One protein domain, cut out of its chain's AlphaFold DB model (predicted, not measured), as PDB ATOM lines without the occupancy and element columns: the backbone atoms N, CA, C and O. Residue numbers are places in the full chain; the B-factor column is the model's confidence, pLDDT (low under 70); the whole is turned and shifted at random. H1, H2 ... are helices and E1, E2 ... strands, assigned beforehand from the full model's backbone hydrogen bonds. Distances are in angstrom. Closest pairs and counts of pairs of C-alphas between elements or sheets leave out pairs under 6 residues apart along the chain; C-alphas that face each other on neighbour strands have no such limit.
ATOM      1  N   SER A   4      64.032 128.583   9.139       88.00
ATOM      2  CA  SER A   4      63.520 129.320   7.977       88.00
ATOM      3  C   SER A   4      62.151 128.765   7.548       88.00
ATOM      4  O   SER A   4      62.094 127.646   7.029       88.00
ATOM      5  N   PRO A   5      61.051 129.517   7.740       89.75
ATOM      6  CA  PRO A   5      59.739 129.165   7.201       89.75
ATOM      7  C   PRO A   5      59.748 129.165   5.666       89.75
ATOM      8  O   PRO A   5      60.211 130.124   5.046       89.75
ATOM      9  N   VAL A   6      59.228 128.105   5.047       92.81
ATOM     10  CA  VAL A   6      59.164 127.938   3.584       92.81
ATOM     11  C   VAL A   6      57.812 127.370   3.162       92.81
ATOM     12  O   VAL A   6      57.173 126.653   3.928       92.81
ATOM     13  N   SER A   7      57.354 127.656   1.943       92.31
ATOM     14  CA  SER A   7      56.138 127.024   1.419       92.31
ATOM     15  C   SER A   7      56.276 125.495   1.411       92.31
ATOM     16  O   SER A   7      57.365 124.954   1.207       92.31
ATOM     17  N   THR A   8      55.172 124.775   1.610       92.94
ATOM     18  CA  THR A   8      55.171 123.300   1.679       92.94
ATOM     19  C   THR A   8      55.735 122.655   0.404       92.94
ATOM     20  O   THR A   8      56.442 121.653   0.466       92.94
ATOM     21  N   ASN A   9      55.549 123.291  -0.757       91.88
ATOM     22  CA  ASN A   9      56.123 122.859  -2.034       91.88
ATOM     23  C   ASN A   9      57.600 123.261  -2.268       91.88
ATOM     24  O   ASN A   9      58.135 122.936  -3.326       91.88
ATOM     25  N   ALA A  10      58.284 123.954  -1.348       92.00
ATOM     26  CA  ALA A  10      59.605 124.546  -1.615       92.00
ATOM     27  C   ALA A  10      60.680 123.515  -2.010       92.00
ATOM     28  O   ALA A  10      61.425 123.732  -2.966       92.00
ATOM     29  N   PHE A  11      60.729 122.363  -1.334       92.38
ATOM     30  CA  PHE A  11      61.658 121.273  -1.672       92.38
ATOM     31  C   PHE A  11      61.381 120.700  -3.075       92.38
ATOM     32  O   PHE A  11      62.314 120.486  -3.848       92.38
ATOM     33  N   GLN A  12      60.104 120.545  -3.444       91.19
ATOM     34  CA  GLN A  12      59.688 120.100  -4.779       91.19
ATOM     35  C   GLN A  12      60.037 121.140  -5.858       91.19
ATOM     36  O   GLN A  12      60.589 120.786  -6.897       91.19
ATOM     37  N   LEU A  13      59.786 122.429  -5.597       91.94
ATOM     38  CA  LEU A  13      60.113 123.542  -6.496       91.94
ATOM     39  C   LEU A  13      61.619 123.612  -6.790       91.94
ATOM     40  O   LEU A  13      62.027 123.823  -7.936       91.94
ATOM     41  N   LEU A  14      62.447 123.404  -5.763       90.88
ATOM     42  CA  LEU A  14      63.907 123.356  -5.869       90.88
ATOM     43  C   LEU A  14      64.415 122.050  -6.510       90.88
ATOM     44  O   LEU A  14      65.528 122.033  -7.030       90.88
ATOM     45  N   GLY A  15      63.597 120.993  -6.557       90.06
ATOM     46  CA  GLY A  15      63.980 119.671  -7.066       90.06
ATOM     47  C   GLY A  15      64.858 118.883  -6.088       90.06
ATOM     48  O   GLY A  15      65.721 118.120  -6.515       90.06
ATOM     49  N   VAL A  16      64.685 119.104  -4.780       91.19
ATOM     50  CA  VAL A  16      65.537 118.543  -3.724       91.19
ATOM     51  C   VAL A  16      64.789 117.477  -2.934       91.19
ATOM     52  O   VAL A  16      63.880 117.772  -2.158       91.19
ATOM     53  N   ASN A  17      65.239 116.234  -3.081       92.44
ATOM     54  CA  ASN A  17      64.812 115.122  -2.240       92.44
ATOM     55  C   ASN A  17      65.451 115.235  -0.847       92.44
ATOM     56  O   ASN A  17      66.636 115.557  -0.725       92.44
ATOM     57  N   VAL A  18      64.687 114.938   0.208       94.12
ATOM     58  CA  VAL A  18      65.241 114.753   1.559       94.12
ATOM     59  C   VAL A  18      66.124 113.499   1.604       94.12
ATOM     60  O   VAL A  18      65.878 112.536   0.882       94.12
ATOM     61  N   ALA A  19      67.157 113.503   2.447       93.81
ATOM     62  CA  ALA A  19      68.062 112.364   2.614       93.81
ATOM     63  C   ALA A  19      67.469 111.254   3.500       93.81
ATOM     64  O   ALA A  19      67.843 110.094   3.359       93.81
ATOM     65  N   ALA A  20      66.552 111.607   4.404       94.50
ATOM     66  CA  ALA A  20      65.778 110.666   5.207       94.50
ATOM     67  C   ALA A  20      64.432 111.290   5.618       94.50
ATOM     68  O   ALA A  20      64.313 112.516   5.698       94.50
ATOM     69  N   GLY A  21      63.434 110.450   5.902       94.81
ATOM     70  CA  GLY A  21      62.063 110.889   6.187       94.81
ATOM     71  C   GLY A  21      61.337 111.382   4.930       94.81
ATOM     72  O   GLY A  21      61.505 110.807   3.856       94.81
ATOM     73  N   ARG A  22      60.527 112.439   5.055       94.88
ATOM     74  CA  ARG A  22      59.758 113.042   3.951       94.88
ATOM     75  C   ARG A  22      59.897 114.566   3.887       94.88
ATOM     76  O   ARG A  22      60.237 115.215   4.874       94.88
ATOM     77  N   ALA A  23      59.597 115.128   2.716       94.62
ATOM     78  CA  ALA A  23      59.352 116.560   2.550       94.62
ATOM     79  C   ALA A  23      57.973 116.962   3.120       94.62
ATOM     80  O   ALA A  23      57.182 116.097   3.515       94.62
ATOM     81  N   PHE A  24      57.681 118.266   3.150       95.31
ATOM     82  CA  PHE A  24      56.378 118.771   3.588       95.31
ATOM     83  C   PHE A  24      55.240 118.346   2.645       95.31
ATOM     84  O   PHE A  24      55.401 118.300   1.427       95.31
ATOM     85  N   ALA A  25      54.074 118.086   3.227       92.06
ATOM     86  CA  ALA A  25      52.792 117.935   2.551       92.06
ATOM     87  C   ALA A  25      51.983 119.248   2.655       92.06
ATOM     88  O   ALA A  25      52.254 120.050   3.549       92.06
ATOM     89  N   PRO A  26      50.963 119.486   1.804       87.94
ATOM     90  CA  PRO A  26      50.194 120.738   1.814       87.94
ATOM     91  C   PRO A  26      49.557 121.106   3.163       87.94
ATOM     92  O   PRO A  26      49.438 122.289   3.462       87.94
ATOM     93  N   ASN A  27      49.200 120.105   3.976       87.88
ATOM     94  CA  ASN A  27      48.516 120.280   5.264       87.88
ATOM     95  C   ASN A  27      49.468 120.221   6.481       87.88
ATOM     96  O   ASN A  27      49.004 120.191   7.621       87.88
ATOM     97  N   ASP A  28      50.788 120.170   6.269       90.12
ATOM     98  CA  ASP A  28      51.763 120.199   7.365       90.12
ATOM     99  C   ASP A  28      51.835 121.588   8.022       90.12
ATOM    100  O   ASP A  28      51.889 122.612   7.342       90.12
ATOM    101  N   THR A  29      51.898 121.622   9.357       86.62
ATOM    102  CA  THR A  29      51.936 122.869  10.146       86.62
ATOM    103  C   THR A  29      53.010 122.827  11.239       86.62
ATOM    104  O   THR A  29      53.999 123.555  11.189       86.62
ATOM    105  N   GLN A  30      52.878 121.922  12.210       91.88
ATOM    106  CA  GLN A  30      53.831 121.719  13.310       91.88
ATOM    107  C   GLN A  30      54.866 120.633  12.975       91.88
ATOM    108  O   GLN A  30      55.101 119.699  13.740       91.88
ATOM    109  N   THR A  31      55.496 120.749  11.804       95.19
ATOM    110  CA  THR A  31      56.515 119.801  11.322       95.19
ATOM    111  C   THR A  31      57.839 120.487  11.012       95.19
ATOM    112  O   THR A  31      57.867 121.664  10.656       95.19
ATOM    113  N   LEU A  32      58.931 119.731  11.094       95.50
ATOM    114  CA  LEU A  32      60.296 120.231  10.980       95.50
ATOM    115  C   LEU A  32      61.135 119.350  10.049       95.50
ATOM    116  O   LEU A  32      61.109 118.122  10.157       95.50
ATOM    117  N   ILE A  33      61.929 119.978   9.182       96.00
ATOM    118  CA  ILE A  33      63.019 119.319   8.451       96.00
ATOM    119  C   ILE A  33      64.342 119.854   9.004       96.00
ATOM    120  O   ILE A  33      64.530 121.069   9.089       96.00
ATOM    121  N   LEU A  34      65.254 118.963   9.398       95.06
ATOM    122  CA  LEU A  34      66.576 119.334   9.923       95.06
ATOM    123  C   LEU A  34      67.609 119.440   8.797       95.06
ATOM    124  O   LEU A  34      67.568 118.670   7.835       95.06
ATOM    125  N   SER A  35      68.594 120.329   8.932       93.06
ATOM    126  CA  SER A  35      69.798 120.281   8.100       93.06
ATOM    127  C   SER A  35      70.684 119.104   8.514       93.06
ATOM    128  O   SER A  35      70.766 118.733   9.689       93.06
ATOM    129  N   HIS A  36      71.387 118.520   7.544       91.12
ATOM    130  CA  HIS A  36      72.320 117.422   7.794       91.12
ATOM    131  C   HIS A  36      73.445 117.811   8.773       91.12
ATOM    132  O   HIS A  36      73.942 116.968   9.521       91.12
ATOM    133  N   GLU A  37      73.874 119.078   8.765       86.38
ATOM    134  CA  GLU A  37      74.895 119.581   9.688       86.38
ATOM    135  C   GLU A  37      74.353 119.637  11.121       86.38
ATOM    136  O   GLU A  37      75.010 119.144  12.040       86.38
ATOM    137  N   TYR A  38      73.134 120.151  11.317       89.12
ATOM    138  CA  TYR A  38      72.495 120.215  12.632       89.12
ATOM    139  C   TYR A  38      72.202 118.813  13.187       89.12
ATOM    140  O   TYR A  38      72.582 118.503  14.315       89.12
ATOM    141  N   TRP A  39      71.647 117.922  12.358       92.88
ATOM    142  CA  TRP A  39      71.424 116.513  12.699       92.88
ATOM    143  C   TRP A  39      72.710 115.796  13.136       92.88
ATOM    144  O   TRP A  39      72.745 115.162  14.195       92.88
ATOM    145  N   ARG A  40      73.800 115.941  12.372       90.38
ATOM    146  CA  ARG A  40      75.084 115.307  12.698       90.38
ATOM    147  C   ARG A  40      75.742 115.899  13.949       90.38
ATOM    148  O   ARG A  40      76.355 115.153  14.704       90.38
ATOM    149  N   SER A  41      75.642 117.212  14.158       85.62
ATOM    150  CA  SER A  41      76.345 117.912  15.247       85.62
ATOM    151  C   SER A  41      75.613 117.889  16.590       85.62
ATOM    152  O   SER A  41      76.276 117.779  17.616       85.62
ATOM    153  N   HIS A  42      74.279 117.973  16.601       88.19
ATOM    154  CA  HIS A  42      73.482 118.074  17.833       88.19
ATOM    155  C   HIS A  42      72.795 116.759  18.220       88.19
ATOM    156  O   HIS A  42      72.551 116.528  19.400       88.19
ATOM    157  N   PHE A  43      72.526 115.873  17.253       91.62
ATOM    158  CA  PHE A  43      71.900 114.566  17.492       91.62
ATOM    159  C   PHE A  43      72.829 113.387  17.164       91.62
ATOM    160  O   PHE A  43      72.358 112.263  17.032       91.62
ATOM    161  N   ALA A  44      74.136 113.633  17.002       92.75
ATOM    162  CA  ALA A  44      75.158 112.627  16.675       92.75
ATOM    163  C   ALA A  44      74.835 111.746  15.443       92.75
ATOM    164  O   ALA A  44      75.347 110.636  15.320       92.75
ATOM    165  N   ALA A  45      73.999 112.249  14.526       92.31
ATOM    166  CA  ALA A  45      73.404 111.500  13.417       92.31
ATOM    167  C   ALA A  45      72.499 110.304  13.824       92.31
ATOM    168  O   ALA A  45      72.387 109.334  13.078       92.31
ATOM    169  N   ASP A  46      71.803 110.375  14.969       94.06
ATOM    170  CA  ASP A  46      70.753 109.418  15.360       94.06
ATOM    171  C   ASP A  46      69.604 109.405  14.326       94.06
ATOM    172  O   ASP A  46      68.898 110.411  14.194       94.06
ATOM    173  N   PRO A  47      69.349 108.295  13.601       90.19
ATOM    174  CA  PRO A  47      68.215 108.208  12.682       90.19
ATOM    175  C   PRO A  47      66.870 108.184  13.422       90.19
ATOM    176  O   PRO A  47      65.850 108.572  12.850       90.19
ATOM    177  N   LYS A  48      66.850 107.814  14.714       94.31
ATOM    178  CA  LYS A  48      65.647 107.831  15.559       94.31
ATOM    179  C   LYS A  48      65.210 109.255  15.928       94.31
ATOM    180  O   LYS A  48      64.335 109.403  16.772       94.31
ATOM    181  N   ILE A  49      65.812 110.310  15.368       95.25
ATOM    182  CA  ILE A  49      65.284 111.678  15.478       95.25
ATOM    183  C   ILE A  49      63.977 111.855  14.692       95.25
ATOM    184  O   ILE A  49      63.142 112.667  15.077       95.25
ATOM    185  N   LEU A  50      63.779 111.084  13.616       96.19
ATOM    186  CA  LEU A  50      62.549 111.106  12.825       96.19
ATOM    187  C   LEU A  50      61.353 110.668  13.688       96.19
ATOM    188  O   LEU A  50      61.432 109.686  14.422       96.19
ATOM    189  N   GLY A  51      60.254 111.416  13.614       95.38
ATOM    190  CA  GLY A  51      59.057 111.215  14.433       95.38
ATOM    191  C   GLY A  51      59.145 111.766  15.863       95.38
ATOM    192  O   GLY A  51      58.110 111.856  16.519       95.38
ATOM    193  N   LYS A  52      60.323 112.183  16.356       95.31
ATOM    194  CA  LYS A  52      60.437 112.864  17.658       95.31
ATOM    195  C   LYS A  52      59.996 114.327  17.556       95.31
ATOM    196  O   LYS A  52      60.196 114.992  16.537       95.31
ATOM    197  N   THR A  53      59.459 114.842  18.657       94.44
ATOM    198  CA  THR A  53      59.090 116.252  18.816       94.44
ATOM    199  C   THR A  53      60.260 117.056  19.377       94.44
ATOM    200  O   THR A  53      60.858 116.670  20.380       94.44
ATOM    201  N   LEU A  54      60.554 118.205  18.770       91.62
ATOM    202  CA  LEU A  54      61.435 119.240  19.313       91.62
ATOM    203  C   LEU A  54      60.597 120.468  19.692       91.62
ATOM    204  O   LEU A  54      59.583 120.747  19.056       91.62
ATOM    205  N   SER A  55      61.007 121.210  20.723       87.81
ATOM    206  CA  SER A  55      60.369 122.490  21.056       87.81
ATOM    207  C   SER A  55      61.093 123.632  20.350       87.81
ATOM    208  O   SER A  55      62.294 123.814  20.550       87.81
ATOM    209  N   LEU A  56      60.364 124.403  19.544       83.25
ATOM    210  CA  LEU A  56      60.823 125.657  18.949       83.25
ATOM    211  C   LEU A  56      59.916 126.770  19.460       83.25
ATOM    212  O   LEU A  56      58.696 126.684  19.333       83.25
ATOM    213  N   ASP A  57      60.504 127.789  20.081       73.50
ATOM    214  CA  ASP A  57      59.793 128.919  20.685       73.50
ATOM    215  C   ASP A  57      58.594 128.481  21.551       73.50
ATOM    216  O   ASP A  57      57.484 129.002  21.445       73.50
ATOM    217  N   GLY A  58      58.816 127.463  22.392       75.75
ATOM    218  CA  GLY A  58      57.814 126.893  23.298       75.75
ATOM    219  C   GLY A  58      56.748 126.019  22.625       75.75
ATOM    220  O   GLY A  58      56.000 125.339  23.323       75.75
ATOM    221  N   LYS A  59      56.686 125.978  21.289       84.31
ATOM    222  CA  LYS A  59      55.734 125.170  20.516       84.31
ATOM    223  C   LYS A  59      56.349 123.815  20.134       84.31
ATOM    224  O   LYS A  59      57.533 123.768  19.794       84.31
ATOM    225  N   PRO A  60      55.585 122.711  20.166       92.19
ATOM    226  CA  PRO A  60      56.047 121.423  19.659       92.19
ATOM    227  C   PRO A  60      56.114 121.426  18.124       92.19
ATOM    228  O   PRO A  60      55.202 121.917  17.460       92.19
ATOM    229  N   TYR A  61      57.174 120.839  17.569       94.88
ATOM    230  CA  TYR A  61      57.337 120.553  16.143       94.88
ATOM    231  C   TYR A  61      57.886 119.133  15.950       94.88
ATOM    232  O   TYR A  61      58.932 118.788  16.502       94.88
ATOM    233  N   THR A  62      57.217 118.312  15.144       96.69
ATOM    234  CA  THR A  62      57.638 116.930  14.861       96.69
ATOM    235  C   THR A  62      58.660 116.889  13.728       96.69
ATOM    236  O   THR A  62      58.416 117.424  12.645       96.69
ATOM    237  N   VAL A  63      59.798 116.226  13.939       97.44
ATOM    238  CA  VAL A  63      60.829 116.049  12.906       97.44
ATOM    239  C   VAL A  63      60.351 115.031  11.867       97.44
ATOM    240  O   VAL A  63      60.274 113.837  12.151       97.44
ATOM    241  N   ILE A  64      60.043 115.492  10.653       97.00
ATOM    242  CA  ILE A  64      59.538 114.644   9.558       97.00
ATOM    243  C   ILE A  64      60.614 114.244   8.542       97.00
ATOM    244  O   ILE A  64      60.400 113.301   7.782       97.00
ATOM    245  N   GLY A  65      61.761 114.930   8.518       96.00
ATOM    246  CA  GLY A  65      62.812 114.664   7.538       96.00
ATOM    247  C   GLY A  65      64.146 115.348   7.825       96.00
ATOM    248  O   GLY A  65      64.263 116.218   8.691       96.00
ATOM    249  N   ILE A  66      65.165 114.938   7.070       96.75
ATOM    250  CA  ILE A  66      66.528 115.479   7.109       96.75
ATOM    251  C   ILE A  66      66.923 115.871   5.680       96.75
ATOM    252  O   ILE A  66      66.886 115.045   4.768       96.75
ATOM    253  N   ALA A  67      67.298 117.132   5.467       95.06
ATOM    254  CA  ALA A  67      67.760 117.633   4.173       95.06
ATOM    255  C   ALA A  67      69.150 117.063   3.805       95.06
ATOM    256  O   ALA A  67      69.940 116.757   4.703       95.06
ATOM    257  N   PRO A  68      69.498 116.922   2.511       93.19
ATOM    258  CA  PRO A  68      70.777 116.343   2.102       93.19
ATOM    259  C   PRO A  68      71.969 117.262   2.407       93.19
ATOM    260  O   PRO A  68      71.839 118.481   2.482       93.19
ATOM    261  N   ALA A  69      73.165 116.677   2.542       86.75
ATOM    262  CA  ALA A  69      74.365 117.328   3.097       86.75
ATOM    263  C   ALA A  69      74.870 118.600   2.376       86.75
ATOM    264  O   ALA A  69      75.659 119.356   2.941       86.75
ATOM    265  N   ASN A  70      74.424 118.843   1.142       80.50
ATOM    266  CA  ASN A  70      74.771 120.031   0.356       80.50
ATOM    267  C   ASN A  70      73.587 120.987   0.127       80.50
ATOM    268  O   ASN A  70      73.727 121.940  -0.635       80.50
ATOM    269  N   PHE A  71      72.437 120.766   0.772       86.44
ATOM    270  CA  PHE A  71      71.311 121.695   0.698       86.44
ATOM    271  C   PHE A  71      71.515 122.877   1.650       86.44
ATOM    272  O   PHE A  71      71.632 122.699   2.862       86.44
ATOM    273  N   GLN A  72      71.554 124.082   1.086       79.12
ATOM    274  CA  GLN A  72      71.636 125.351   1.806       79.12
ATOM    275  C   GLN A  72      70.622 126.303   1.160       79.12
ATOM    276  O   GLN A  72      70.753 126.634  -0.016       79.12
ATOM    277  N   PHE A  73      69.570 126.662   1.900       84.06
ATOM    278  CA  PHE A  73      68.459 127.485   1.416       84.06
ATOM    279  C   PHE A  73      67.671 128.088   2.597       84.06
ATOM    280  O   PHE A  73      67.387 127.351   3.539       84.06
ATOM    281  N   PRO A  74      67.246 129.365   2.557       77.12
ATOM    282  CA  PRO A  74      67.688 130.385   1.607       77.12
ATOM    283  C   PRO A  74      69.175 130.722   1.790       77.12
ATOM    284  O   PRO A  74      69.862 130.969   0.809       77.12
ATOM    285  N   ASP A  75      69.687 130.645   3.023       74.94
ATOM    286  CA  ASP A  75      71.078 130.958   3.371       74.94
ATOM    287  C   ASP A  75      71.795 129.789   4.091       74.94
ATOM    288  O   ASP A  75      71.120 128.955   4.711       74.94
ATOM    289  N   PRO A  76      73.147 129.724   4.065       68.69
ATOM    290  CA  PRO A  76      73.933 128.641   4.675       68.69
ATOM    291  C   PRO A  76      73.688 128.393   6.170       68.69
ATOM    292  O   PRO A  76      73.872 127.270   6.632       68.69
ATOM    293  N   ASN A  77      73.228 129.401   6.920       70.81
ATOM    294  CA  ASN A  77      72.969 129.323   8.363       70.81
ATOM    295  C   ASN A  77      71.583 128.736   8.685       70.81
ATOM    296  O   ASN A  77      71.175 128.749   9.850       70.81
ATOM    297  N   THR A  78      70.832 128.276   7.678       82.88
ATOM    298  CA  THR A  78      69.550 127.597   7.886       82.88
ATOM    299  C   THR A  78      69.782 126.177   8.384       82.88
ATOM    300  O   THR A  78      70.142 125.271   7.633       82.88
ATOM    301  N   LEU A  79      69.580 125.992   9.689       86.44
ATOM    302  CA  LEU A  79      69.727 124.711  10.376       86.44
ATOM    303  C   LEU A  79      68.446 123.870  10.306       86.44
ATOM    304  O   LEU A  79      68.500 122.655  10.491       86.44
ATOM    305  N   MET A  80      67.302 124.516  10.078       91.94
ATOM    306  CA  MET A  80      65.967 123.934  10.177       91.94
ATOM    307  C   MET A  80      64.979 124.638   9.235       91.94
ATOM    308  O   MET A  80      65.038 125.857   9.069       91.94
ATOM    309  N   TRP A  81      64.013 123.891   8.700       94.69
ATOM    310  CA  TRP A  81      62.881 124.423   7.932       94.69
ATOM    311  C   TRP A  81      61.555 124.037   8.576       94.69
ATOM    312  O   TRP A  81      61.386 122.892   8.999       94.69
ATOM    313  N   THR A  82      60.602 124.965   8.571       94.62
ATOM    314  CA  THR A  82      59.196 124.758   8.957       94.62
ATOM    315  C   THR A  82      58.276 125.146   7.793       94.62
ATOM    316  O   THR A  82      58.680 125.949   6.947       94.62
ATOM    317  N   PRO A  83      57.046 124.608   7.713       93.56
ATOM    318  CA  PRO A  83      56.083 125.055   6.717       93.56
ATOM    319  C   PRO A  83      55.596 126.474   7.052       93.56
ATOM    320  O   PRO A  83      55.308 126.806   8.203       93.56
ATOM    321  N   LEU A  84      55.509 127.323   6.033       90.12
ATOM    322  CA  LEU A  84      54.996 128.685   6.118       90.12
ATOM    323  C   LEU A  84      53.463 128.654   6.122       90.12
ATOM    324  O   LEU A  84      52.831 128.493   5.080       90.12
ATOM    325  N   THR A  85      52.881 128.802   7.309       84.38
ATOM    326  CA  THR A  85      51.430 128.831   7.537       84.38
ATOM    327  C   THR A  85      50.933 130.262   7.714       84.38
ATOM    328  O   THR A  85      51.490 130.995   8.530       84.38
ATOM    329  N   PHE A  86      49.846 130.629   7.034       83.69
ATOM    330  CA  PHE A  86      49.155 131.909   7.213       83.69
ATOM    331  C   PHE A  86      47.849 131.708   7.989       83.69
ATOM    332  O   PHE A  86      47.121 130.745   7.741       83.69
ATOM    333  N   THR A  87      47.528 132.612   8.912       84.38
ATOM    334  CA  THR A  87      46.184 132.713   9.501       84.38
ATOM    335  C   THR A  87      45.245 133.481   8.567       84.38
ATOM    336  O   THR A  87      45.691 134.173   7.653       84.38
ATOM    337  N   ALA A  88      43.934 133.429   8.819       84.06
ATOM    338  CA  ALA A  88      42.965 134.231   8.065       84.06
ATOM    339  C   ALA A  88      43.247 135.750   8.142       84.06
ATOM    340  O   ALA A  88      42.987 136.467   7.180       84.06
ATOM    341  N   ALA A  89      43.826 136.230   9.251       82.44
ATOM    342  CA  ALA A  89      44.236 137.624   9.403       82.44
ATOM    343  C   ALA A  89      45.478 137.964   8.559       82.44
ATOM    344  O   ALA A  89      45.535 139.043   7.978       82.44
ATOM    345  N   ASP A  90      46.439 137.039   8.438       81.06
ATOM    346  CA  ASP A  90      47.612 137.229   7.572       81.06
ATOM    347  C   ASP A  90      47.215 137.241   6.088       81.06
ATOM    348  O   ASP A  90      47.719 138.058   5.324       81.06
ATOM    349  N   VAL A  91      46.277 136.374   5.680       82.38
ATOM    350  CA  VAL A  91      45.755 136.319   4.299       82.38
ATOM    351  C   VAL A  91      44.982 137.591   3.932       82.38
ATOM    352  O   VAL A  91      45.073 138.045   2.795       82.38
ATOM    353  N   ALA A  92      44.257 138.190   4.882       82.56
ATOM    354  CA  ALA A  92      43.553 139.458   4.683       82.56
ATOM    355  C   ALA A  92      44.477 140.698   4.719       82.56
ATOM    356  O   ALA A  92      44.043 141.801   4.379       82.56
ATOM    357  N   ASN A  93      45.740 140.551   5.136       79.75
ATOM    358  CA  ASN A  93      46.681 141.661   5.273       79.75
ATOM    359  C   ASN A  93      47.491 141.887   3.984       79.75
ATOM    360  O   ASN A  93      48.649 141.485   3.860       79.75
ATOM    361  N   HIS A  94      46.890 142.610   3.039       76.94
ATOM    362  CA  HIS A  94      47.527 143.006   1.776       76.94
ATOM    363  C   HIS A  94      48.638 144.072   1.930       76.94
ATOM    364  O   HIS A  94      49.321 144.399   0.957       76.94
ATOM    365  N   GLU A  95      48.847 144.621   3.132       69.88
ATOM    366  CA  GLU A  95      49.923 145.579   3.419       69.88
ATOM    367  C   GLU A  95      51.245 144.871   3.767       69.88
ATOM    368  O   GLU A  95      52.320 145.407   3.484       69.88
ATOM    369  N   GLN A  96      51.188 143.646   4.304       68.69
ATOM    370  CA  GLN A  96      52.347 142.851   4.715       68.69
ATOM    371  C   GLN A  96      53.180 142.370   3.510       68.69
ATOM    372  O   GLN A  96      52.711 141.629   2.652       68.69
ATOM    373  N   GLN A  97      54.462 142.752   3.456       68.56
ATOM    374  CA  GLN A  97      55.328 142.546   2.275       68.56
ATOM    375  C   GLN A  97      56.613 141.749   2.571       68.56
ATOM    376  O   GLN A  97      57.562 141.754   1.790       68.56
ATOM    377  N   SER A  98      56.662 141.041   3.700       67.12
ATOM    378  CA  SER A  98      57.865 140.385   4.236       67.12
ATOM    379  C   SER A  98      58.239 139.038   3.583       67.12
ATOM    380  O   SER A  98      58.946 138.242   4.199       67.12
ATOM    381  N   LEU A  99      57.755 138.741   2.371       79.88
ATOM    382  CA  LEU A  99      57.930 137.441   1.711       79.88
ATOM    383  C   LEU A  99      58.937 137.497   0.554       79.88
ATOM    384  O   LEU A  99      58.798 138.284  -0.380       79.88
ATOM    385  N   ASN A 100      59.908 136.582   0.568       82.81
ATOM    386  CA  ASN A 100      60.782 136.331  -0.576       82.81
ATOM    387  C   ASN A 100      60.173 135.245  -1.467       82.81
ATOM    388  O   ASN A 100      60.157 134.072  -1.101       82.81
ATOM    389  N   VAL A 101      59.682 135.640  -2.642       87.62
ATOM    390  CA  VAL A 101      59.093 134.721  -3.625       87.62
ATOM    391  C   VAL A 101      60.180 134.141  -4.531       87.62
ATOM    392  O   VAL A 101      60.961 134.882  -5.132       87.62
ATOM    393  N   LEU A 102      60.190 132.814  -4.665       90.31
ATOM    394  CA  LEU A 102      60.954 132.068  -5.663       90.31
ATOM    395  C   LEU A 102      59.978 131.291  -6.553       90.31
ATOM    396  O   LEU A 102      58.984 130.757  -6.066       90.31
ATOM    397  N   ALA A 103      60.272 131.212  -7.848       91.00
ATOM    398  CA  ALA A 103      59.484 130.473  -8.826       91.00
ATOM    399  C   ALA A 103      60.399 129.742  -9.819       91.00
ATOM    400  O   ALA A 103      61.545 130.141 -10.038       91.00
ATOM    401  N   ARG A 104      59.869 128.687 -10.442       91.62
ATOM    402  CA  ARG A 104      60.487 127.962 -11.557       91.62
ATOM    403  C   ARG A 104      59.656 128.248 -12.806       91.62
ATOM    404  O   ARG A 104      58.447 128.034 -12.782       91.62
ATOM    405  N   LEU A 105      60.286 128.743 -13.871       93.00
ATOM    406  CA  LEU A 105      59.618 128.883 -15.169       93.00
ATOM    407  C   LEU A 105      59.320 127.495 -15.751       93.00
ATOM    408  O   LEU A 105      60.066 126.548 -15.501       93.00
ATOM    409  N   LYS A 106      58.237 127.378 -16.527       92.12
ATOM    410  CA  LYS A 106      57.962 126.174 -17.324       92.12
ATOM    411  C   LYS A 106      59.017 126.045 -18.426       92.12
ATOM    412  O   LYS A 106      59.506 127.057 -18.931       92.12
ATOM    413  N   ASP A 107      59.334 124.817 -18.817       92.50
ATOM    414  CA  ASP A 107      60.310 124.566 -19.876       92.50
ATOM    415  C   ASP A 107      59.892 125.255 -21.189       92.50
ATOM    416  O   ASP A 107      58.723 125.243 -21.576       92.50
ATOM    417  N   GLY A 108      60.851 125.911 -21.848       93.44
ATOM    418  CA  GLY A 108      60.625 126.698 -23.067       93.44
ATOM    419  C   GLY A 108      60.096 128.129 -22.868       93.44
ATOM    420  O   GLY A 108      60.107 128.891 -23.832       93.44
ATOM    421  N   VAL A 109      59.681 128.533 -21.659       95.69
ATOM    422  CA  VAL A 109      59.204 129.907 -21.389       95.69
ATOM    423  C   VAL A 109      60.379 130.868 -21.178       95.69
ATOM    424  O   VAL A 109      61.275 130.603 -20.373       95.69
ATOM    425  N   SER A 110      60.372 132.010 -21.872       94.69
ATOM    426  CA  SER A 110      61.407 133.042 -21.722       94.69
ATOM    427  C   SER A 110      61.176 133.941 -20.501       94.69
ATOM    428  O   SER A 110      60.057 134.096 -20.006       94.69
ATOM    429  N   GLN A 111      62.245 134.595 -20.028       93.56
ATOM    430  CA  GLN A 111      62.139 135.596 -18.961       93.56
ATOM    431  C   GLN A 111      61.207 136.754 -19.358       93.56
ATOM    432  O   GLN A 111      60.443 137.224 -18.519       93.56
ATOM    433  N   ASP A 112      61.225 137.176 -20.626       94.56
ATOM    434  CA  ASP A 112      60.400 138.283 -21.124       94.56
ATOM    435  C   ASP A 112      58.909 137.922 -21.167       94.56
ATOM    436  O   ASP A 112      58.062 138.747 -20.824       94.56
ATOM    437  N   GLN A 113      58.576 136.672 -21.516       95.19
ATOM    438  CA  GLN A 113      57.205 136.153 -21.452       95.19
ATOM    439  C   GLN A 113      56.687 136.157 -20.008       95.19
ATOM    440  O   GLN A 113      55.620 136.707 -19.735       95.19
ATOM    441  N   ALA A 114      57.479 135.629 -19.069       95.19
ATOM    442  CA  ALA A 114      57.143 135.653 -17.646       95.19
ATOM    443  C   ALA A 114      57.049 137.088 -17.091       95.19
ATOM    444  O   ALA A 114      56.193 137.387 -16.261       95.19
ATOM    445  N   GLN A 115      57.896 138.007 -17.564       95.88
ATOM    446  CA  GLN A 115      57.851 139.418 -17.181       95.88
ATOM    447  C   GLN A 115      56.590 140.120 -17.715       95.88
ATOM    448  O   GLN A 115      56.006 140.935 -16.995       95.88
ATOM    449  N   ALA A 116      56.143 139.791 -18.929       95.00
ATOM    450  CA  ALA A 116      54.892 140.294 -19.492       95.00
ATOM    451  C   ALA A 116      53.667 139.771 -18.718       95.00
ATOM    452  O   ALA A 116      52.804 140.564 -18.340       95.00
ATOM    453  N   GLU A 117      53.625 138.474 -18.398       94.69
ATOM    454  CA  GLU A 117      52.571 137.866 -17.569       94.69
ATOM    455  C   GLU A 117      52.515 138.514 -16.173       94.69
ATOM    456  O   GLU A 117      51.461 138.979 -15.735       94.69
ATOM    457  N   MET A 118      53.669 138.688 -15.516       94.94
ATOM    458  CA  MET A 118      53.757 139.380 -14.225       94.94
ATOM    459  C   MET A 118      53.364 140.866 -14.286       94.94
ATOM    460  O   MET A 118      52.925 141.415 -13.274       94.94
ATOM    461  N   HIS A 119      53.476 141.535 -15.440       94.31
ATOM    462  CA  HIS A 119      52.938 142.887 -15.625       94.31
ATOM    463  C   HIS A 119      51.406 142.903 -15.743       94.31
ATOM    464  O   HIS A 119      50.782 143.827 -15.219       94.31
ATOM    465  N   VAL A 120      50.791 141.886 -16.360       94.88
ATOM    466  CA  VAL A 120      49.323 141.733 -16.381       94.88
ATOM    467  C   VAL A 120      48.799 141.462 -14.969       94.88
ATOM    468  O   VAL A 120      47.917 142.184 -14.507       94.88
ATOM    469  N   ILE A 121      49.406 140.514 -14.244       94.06
ATOM    470  CA  ILE A 121      49.040 140.179 -12.857       94.06
ATOM    471  C   ILE A 121      49.182 141.404 -11.941       94.06
ATOM    472  O   ILE A 121      48.251 141.741 -11.211       94.06
ATOM    473  N   ALA A 122      50.303 142.134 -12.017       92.12
ATOM    474  CA  ALA A 122      50.495 143.353 -11.228       92.12
ATOM    475  C   ALA A 122      49.448 144.437 -11.550       92.12
ATOM    476  O   ALA A 122      48.989 145.127 -10.641       92.12
ATOM    477  N   ARG A 123      49.033 144.567 -12.820       91.88
ATOM    478  CA  ARG A 123      47.986 145.514 -13.235       91.88
ATOM    479  C   ARG A 123      46.598 145.104 -12.742       91.88
ATOM    480  O   ARG A 123      45.843 145.983 -12.343       91.88
ATOM    481  N   GLN A 124      46.268 143.813 -12.746       93.31
ATOM    482  CA  GLN A 124      45.003 143.311 -12.200       93.31
ATOM    483  C   GLN A 124      44.930 143.544 -10.687       93.31
ATOM    484  O   GLN A 124      43.982 144.165 -10.212       93.31
ATOM    485  N   LEU A 125      45.977 143.166  -9.945       91.31
ATOM    486  CA  LEU A 125      46.049 143.405  -8.501       91.31
ATOM    487  C   LEU A 125      45.996 144.903  -8.148       91.31
ATOM    488  O   LEU A 125      45.478 145.259  -7.097       91.31
ATOM    489  N   ALA A 126      46.491 145.792  -9.016       89.44
ATOM    490  CA  ALA A 126      46.381 147.243  -8.842       89.44
ATOM    491  C   ALA A 126      44.957 147.804  -9.057       89.44
ATOM    492  O   ALA A 126      44.687 148.919  -8.614       89.44
ATOM    493  N   LEU A 127      44.068 147.063  -9.727       91.44
ATOM    494  CA  LEU A 127      42.642 147.395  -9.872       91.44
ATOM    495  C   LEU A 127      41.804 146.796  -8.735       91.44
ATOM    496  O   LEU A 127      40.874 147.438  -8.261       91.44
ATOM    497  N   GLU A 128      42.147 145.583  -8.301       91.06
ATOM    498  CA  GLU A 128      41.457 144.835  -7.242       91.06
ATOM    499  C   GLU A 128      41.804 145.361  -5.838       91.06
ATOM    500  O   GLU A 128      40.925 145.547  -4.998       91.06
ATOM    501  N   TYR A 129      43.078 145.703  -5.611       86.62
ATOM    502  CA  TYR A 129      43.607 146.201  -4.338       86.62
ATOM    503  C   TYR A 129      44.261 147.589  -4.498       86.62
ATOM    504  O   TYR A 129      45.457 147.757  -4.238       86.62
ATOM    505  N   PRO A 130      43.518 148.631  -4.923       83.44
ATOM    506  CA  PRO A 130      44.103 149.919  -5.300       83.44
ATOM    507  C   PRO A 130      44.868 150.601  -4.154       83.44
ATOM    508  O   PRO A 130      45.876 151.252  -4.411       83.44
ATOM    509  N   LYS A 131      44.464 150.401  -2.890       79.75
ATOM    510  CA  LYS A 131      45.180 150.948  -1.718       79.75
ATOM    511  C   LYS A 131      46.610 150.412  -1.574       79.75
ATOM    512  O   LYS A 131      47.509 151.171  -1.234       79.75
ATOM    513  N   THR A 132      46.822 149.120  -1.819       76.69
ATOM    514  CA  THR A 132      48.090 148.426  -1.529       76.69
ATOM    515  C   THR A 132      48.917 148.129  -2.778       76.69
ATOM    516  O   THR A 132      50.114 147.850  -2.662       76.69
ATOM    517  N   ASN A 133      48.306 148.188  -3.970       81.75
ATOM    518  CA  ASN A 133      48.900 147.726  -5.227       81.75
ATOM    519  C   ASN A 133      48.942 148.778  -6.354       81.75
ATOM    520  O   ASN A 133      49.629 148.541  -7.351       81.75
ATOM    521  N   ALA A 134      48.301 149.948  -6.219       80.94
ATOM    522  CA  ALA A 134      48.362 150.995  -7.245       80.94
ATOM    523  C   ALA A 134      49.803 151.452  -7.550       80.94
ATOM    524  O   ALA A 134      50.628 151.652  -6.660       80.94
ATOM    525  N   GLY A 135      50.125 151.600  -8.840       77.25
ATOM    526  CA  GLY A 135      51.449 152.021  -9.323       77.25
ATOM    527  C   GLY A 135      52.580 150.990  -9.176       77.25
ATOM    528  O   GLY A 135      53.684 151.227  -9.676       77.25
ATOM    529  N   ARG A 136      52.341 149.842  -8.527       79.31
ATOM    530  CA  ARG A 136      53.377 148.841  -8.227       79.31
ATOM    531  C   ARG A 136      53.688 147.961  -9.441       79.31
ATOM    532  O   ARG A 136      52.869 147.779 -10.337       79.31
ATOM    533  N   LYS A 137      54.908 147.414  -9.475       83.50
ATOM    534  CA  LYS A 137      55.419 146.585 -10.579       83.50
ATOM    535  C   LYS A 137      56.119 145.349 -10.027       83.50
ATOM    536  O   LYS A 137      56.982 145.470  -9.162       83.50
ATOM    537  N   ALA A 138      55.781 144.182 -10.565       87.38
ATOM    538  CA  ALA A 138      56.541 142.954 -10.355       87.38
ATOM    539  C   ALA A 138      57.671 142.847 -11.392       87.38
ATOM    540  O   ALA A 138      57.466 143.161 -12.568       87.38
ATOM    541  N   PHE A 139      58.846 142.379 -10.964       89.31
ATOM    542  CA  PHE A 139      60.014 142.188 -11.826       89.31
ATOM    543  C   PHE A 139      60.547 140.758 -11.728       89.31
ATOM    544  O   PHE A 139      60.879 140.292 -10.637       89.31
ATOM    545  N   VAL A 140      60.670 140.084 -12.869       92.00
ATOM    546  CA  VAL A 140      61.257 138.744 -12.974       92.00
ATOM    547  C   VAL A 140      62.763 138.895 -13.176       92.00
ATOM    548  O   VAL A 140      63.209 139.474 -14.167       92.00
ATOM    549  N   LYS A 141      63.558 138.373 -12.237       89.94
ATOM    550  CA  LYS A 141      65.027 138.342 -12.308       89.94
ATOM    551  C   LYS A 141      65.528 136.903 -12.146       89.94
ATOM    552  O   LYS A 141      64.961 136.179 -11.325       89.94
ATOM    553  N   PRO A 142      66.592 136.476 -12.853       89.06
ATOM    554  CA  PRO A 142      67.191 135.165 -12.631       89.06
ATOM    555  C   PRO A 142      67.709 135.052 -11.196       89.06
ATOM    556  O   PRO A 142      68.420 135.939 -10.722       89.06
ATOM    557  N   TYR A 143      67.402 133.944 -10.515       84.31
ATOM    558  CA  TYR A 143      67.813 133.717  -9.121       84.31
ATOM    559  C   TYR A 143      69.326 133.915  -8.924       84.31
ATOM    560  O   TYR A 143      69.758 134.605  -8.009       84.31
TER     561      TYR A 143
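This is residues 4 to 143 of the 677 residues of an uncharacterized protein of Acidobacteria bacterium (UniProt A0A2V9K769). Two lobes stand well separated, joined by a long looping link: one is a strongly twisted sheet of five short strands with H1, H2 and much loop, the other is the long helix H4 with the short H5 at its end and residues 134 to 143 folding back beside H4. Between the lobes residues 87 to 92, which hold the short H3, stick out. The printed part has 140 residues, with five named helices and five named strands in the order E1 H1 E2 H2 E3 E4 E5 H3 H4 H5; the sheet is mixed, in the order E1 E5 E2 E4 E3. The class is mixed, helices and strands, with 61 residues, under half, in named elements. The whole is loose, with a radius of gyration of the C-alphas of 18.2 A and spans of 53 by 37 by 24 A.

E1, residues 4 to 6, is an edge strand, parallel to E5, residues 80 to 83, with N 4 and O 80 2.9 A apart. H1, residues 10 to 14, is not on the sheet. E2, residues 31 to 34, is antiparallel to E5 at 152 degrees, with N 81 and O 33 2.9 A apart. H2, residues 36 to 42, is on the sheet but only grazes it, with residues 36 to 40. E3, residues 53 to 56, is the other edge strand and forms a hairpin with E4, residues 59 to 66; N 54 and O 61 are 2.8 A apart. E4 is parallel to E2, with N 32 and O 62 2.8 A apart. Its pairing is staggered: residues 59 to 62 pair with E3 and 62 to 66 with E2. Residues 20 to 21 pair antiparallel with residues 65 to 66 of E4. H3, residues 88 to 91, stands free. H4, residues 111 to 128, touches H5, residues 130 to 133, with its residues 122 to 127 alone; the closest C-alphas, those of Ala 126 and Asn 133, are 4.4 A apart. H4 and H5 are apart from the five strands. Every O i to N i+4 pair is within hydrogen-bond range in H1, H2 and H4; H3 and H5 are too short for such a pair.

E1 begins at C-alpha 4, (63.520, 129.320, 7.977). E4 is 19.8 A long. H4 runs 25.5 A, from C-alpha 111 at (62.139, 135.596, -18.961) to C-alpha 128 at (41.457, 144.835, -7.242).

The C-alphas farthest apart, those of Ala 44 and Leu 127, are 54.5 A apart. The printed part has no cut. The links H1 to E2, E4 to E5 and H3 to H4 are long. Residue 76 and residues 95 to 98 have pLDDT under 70.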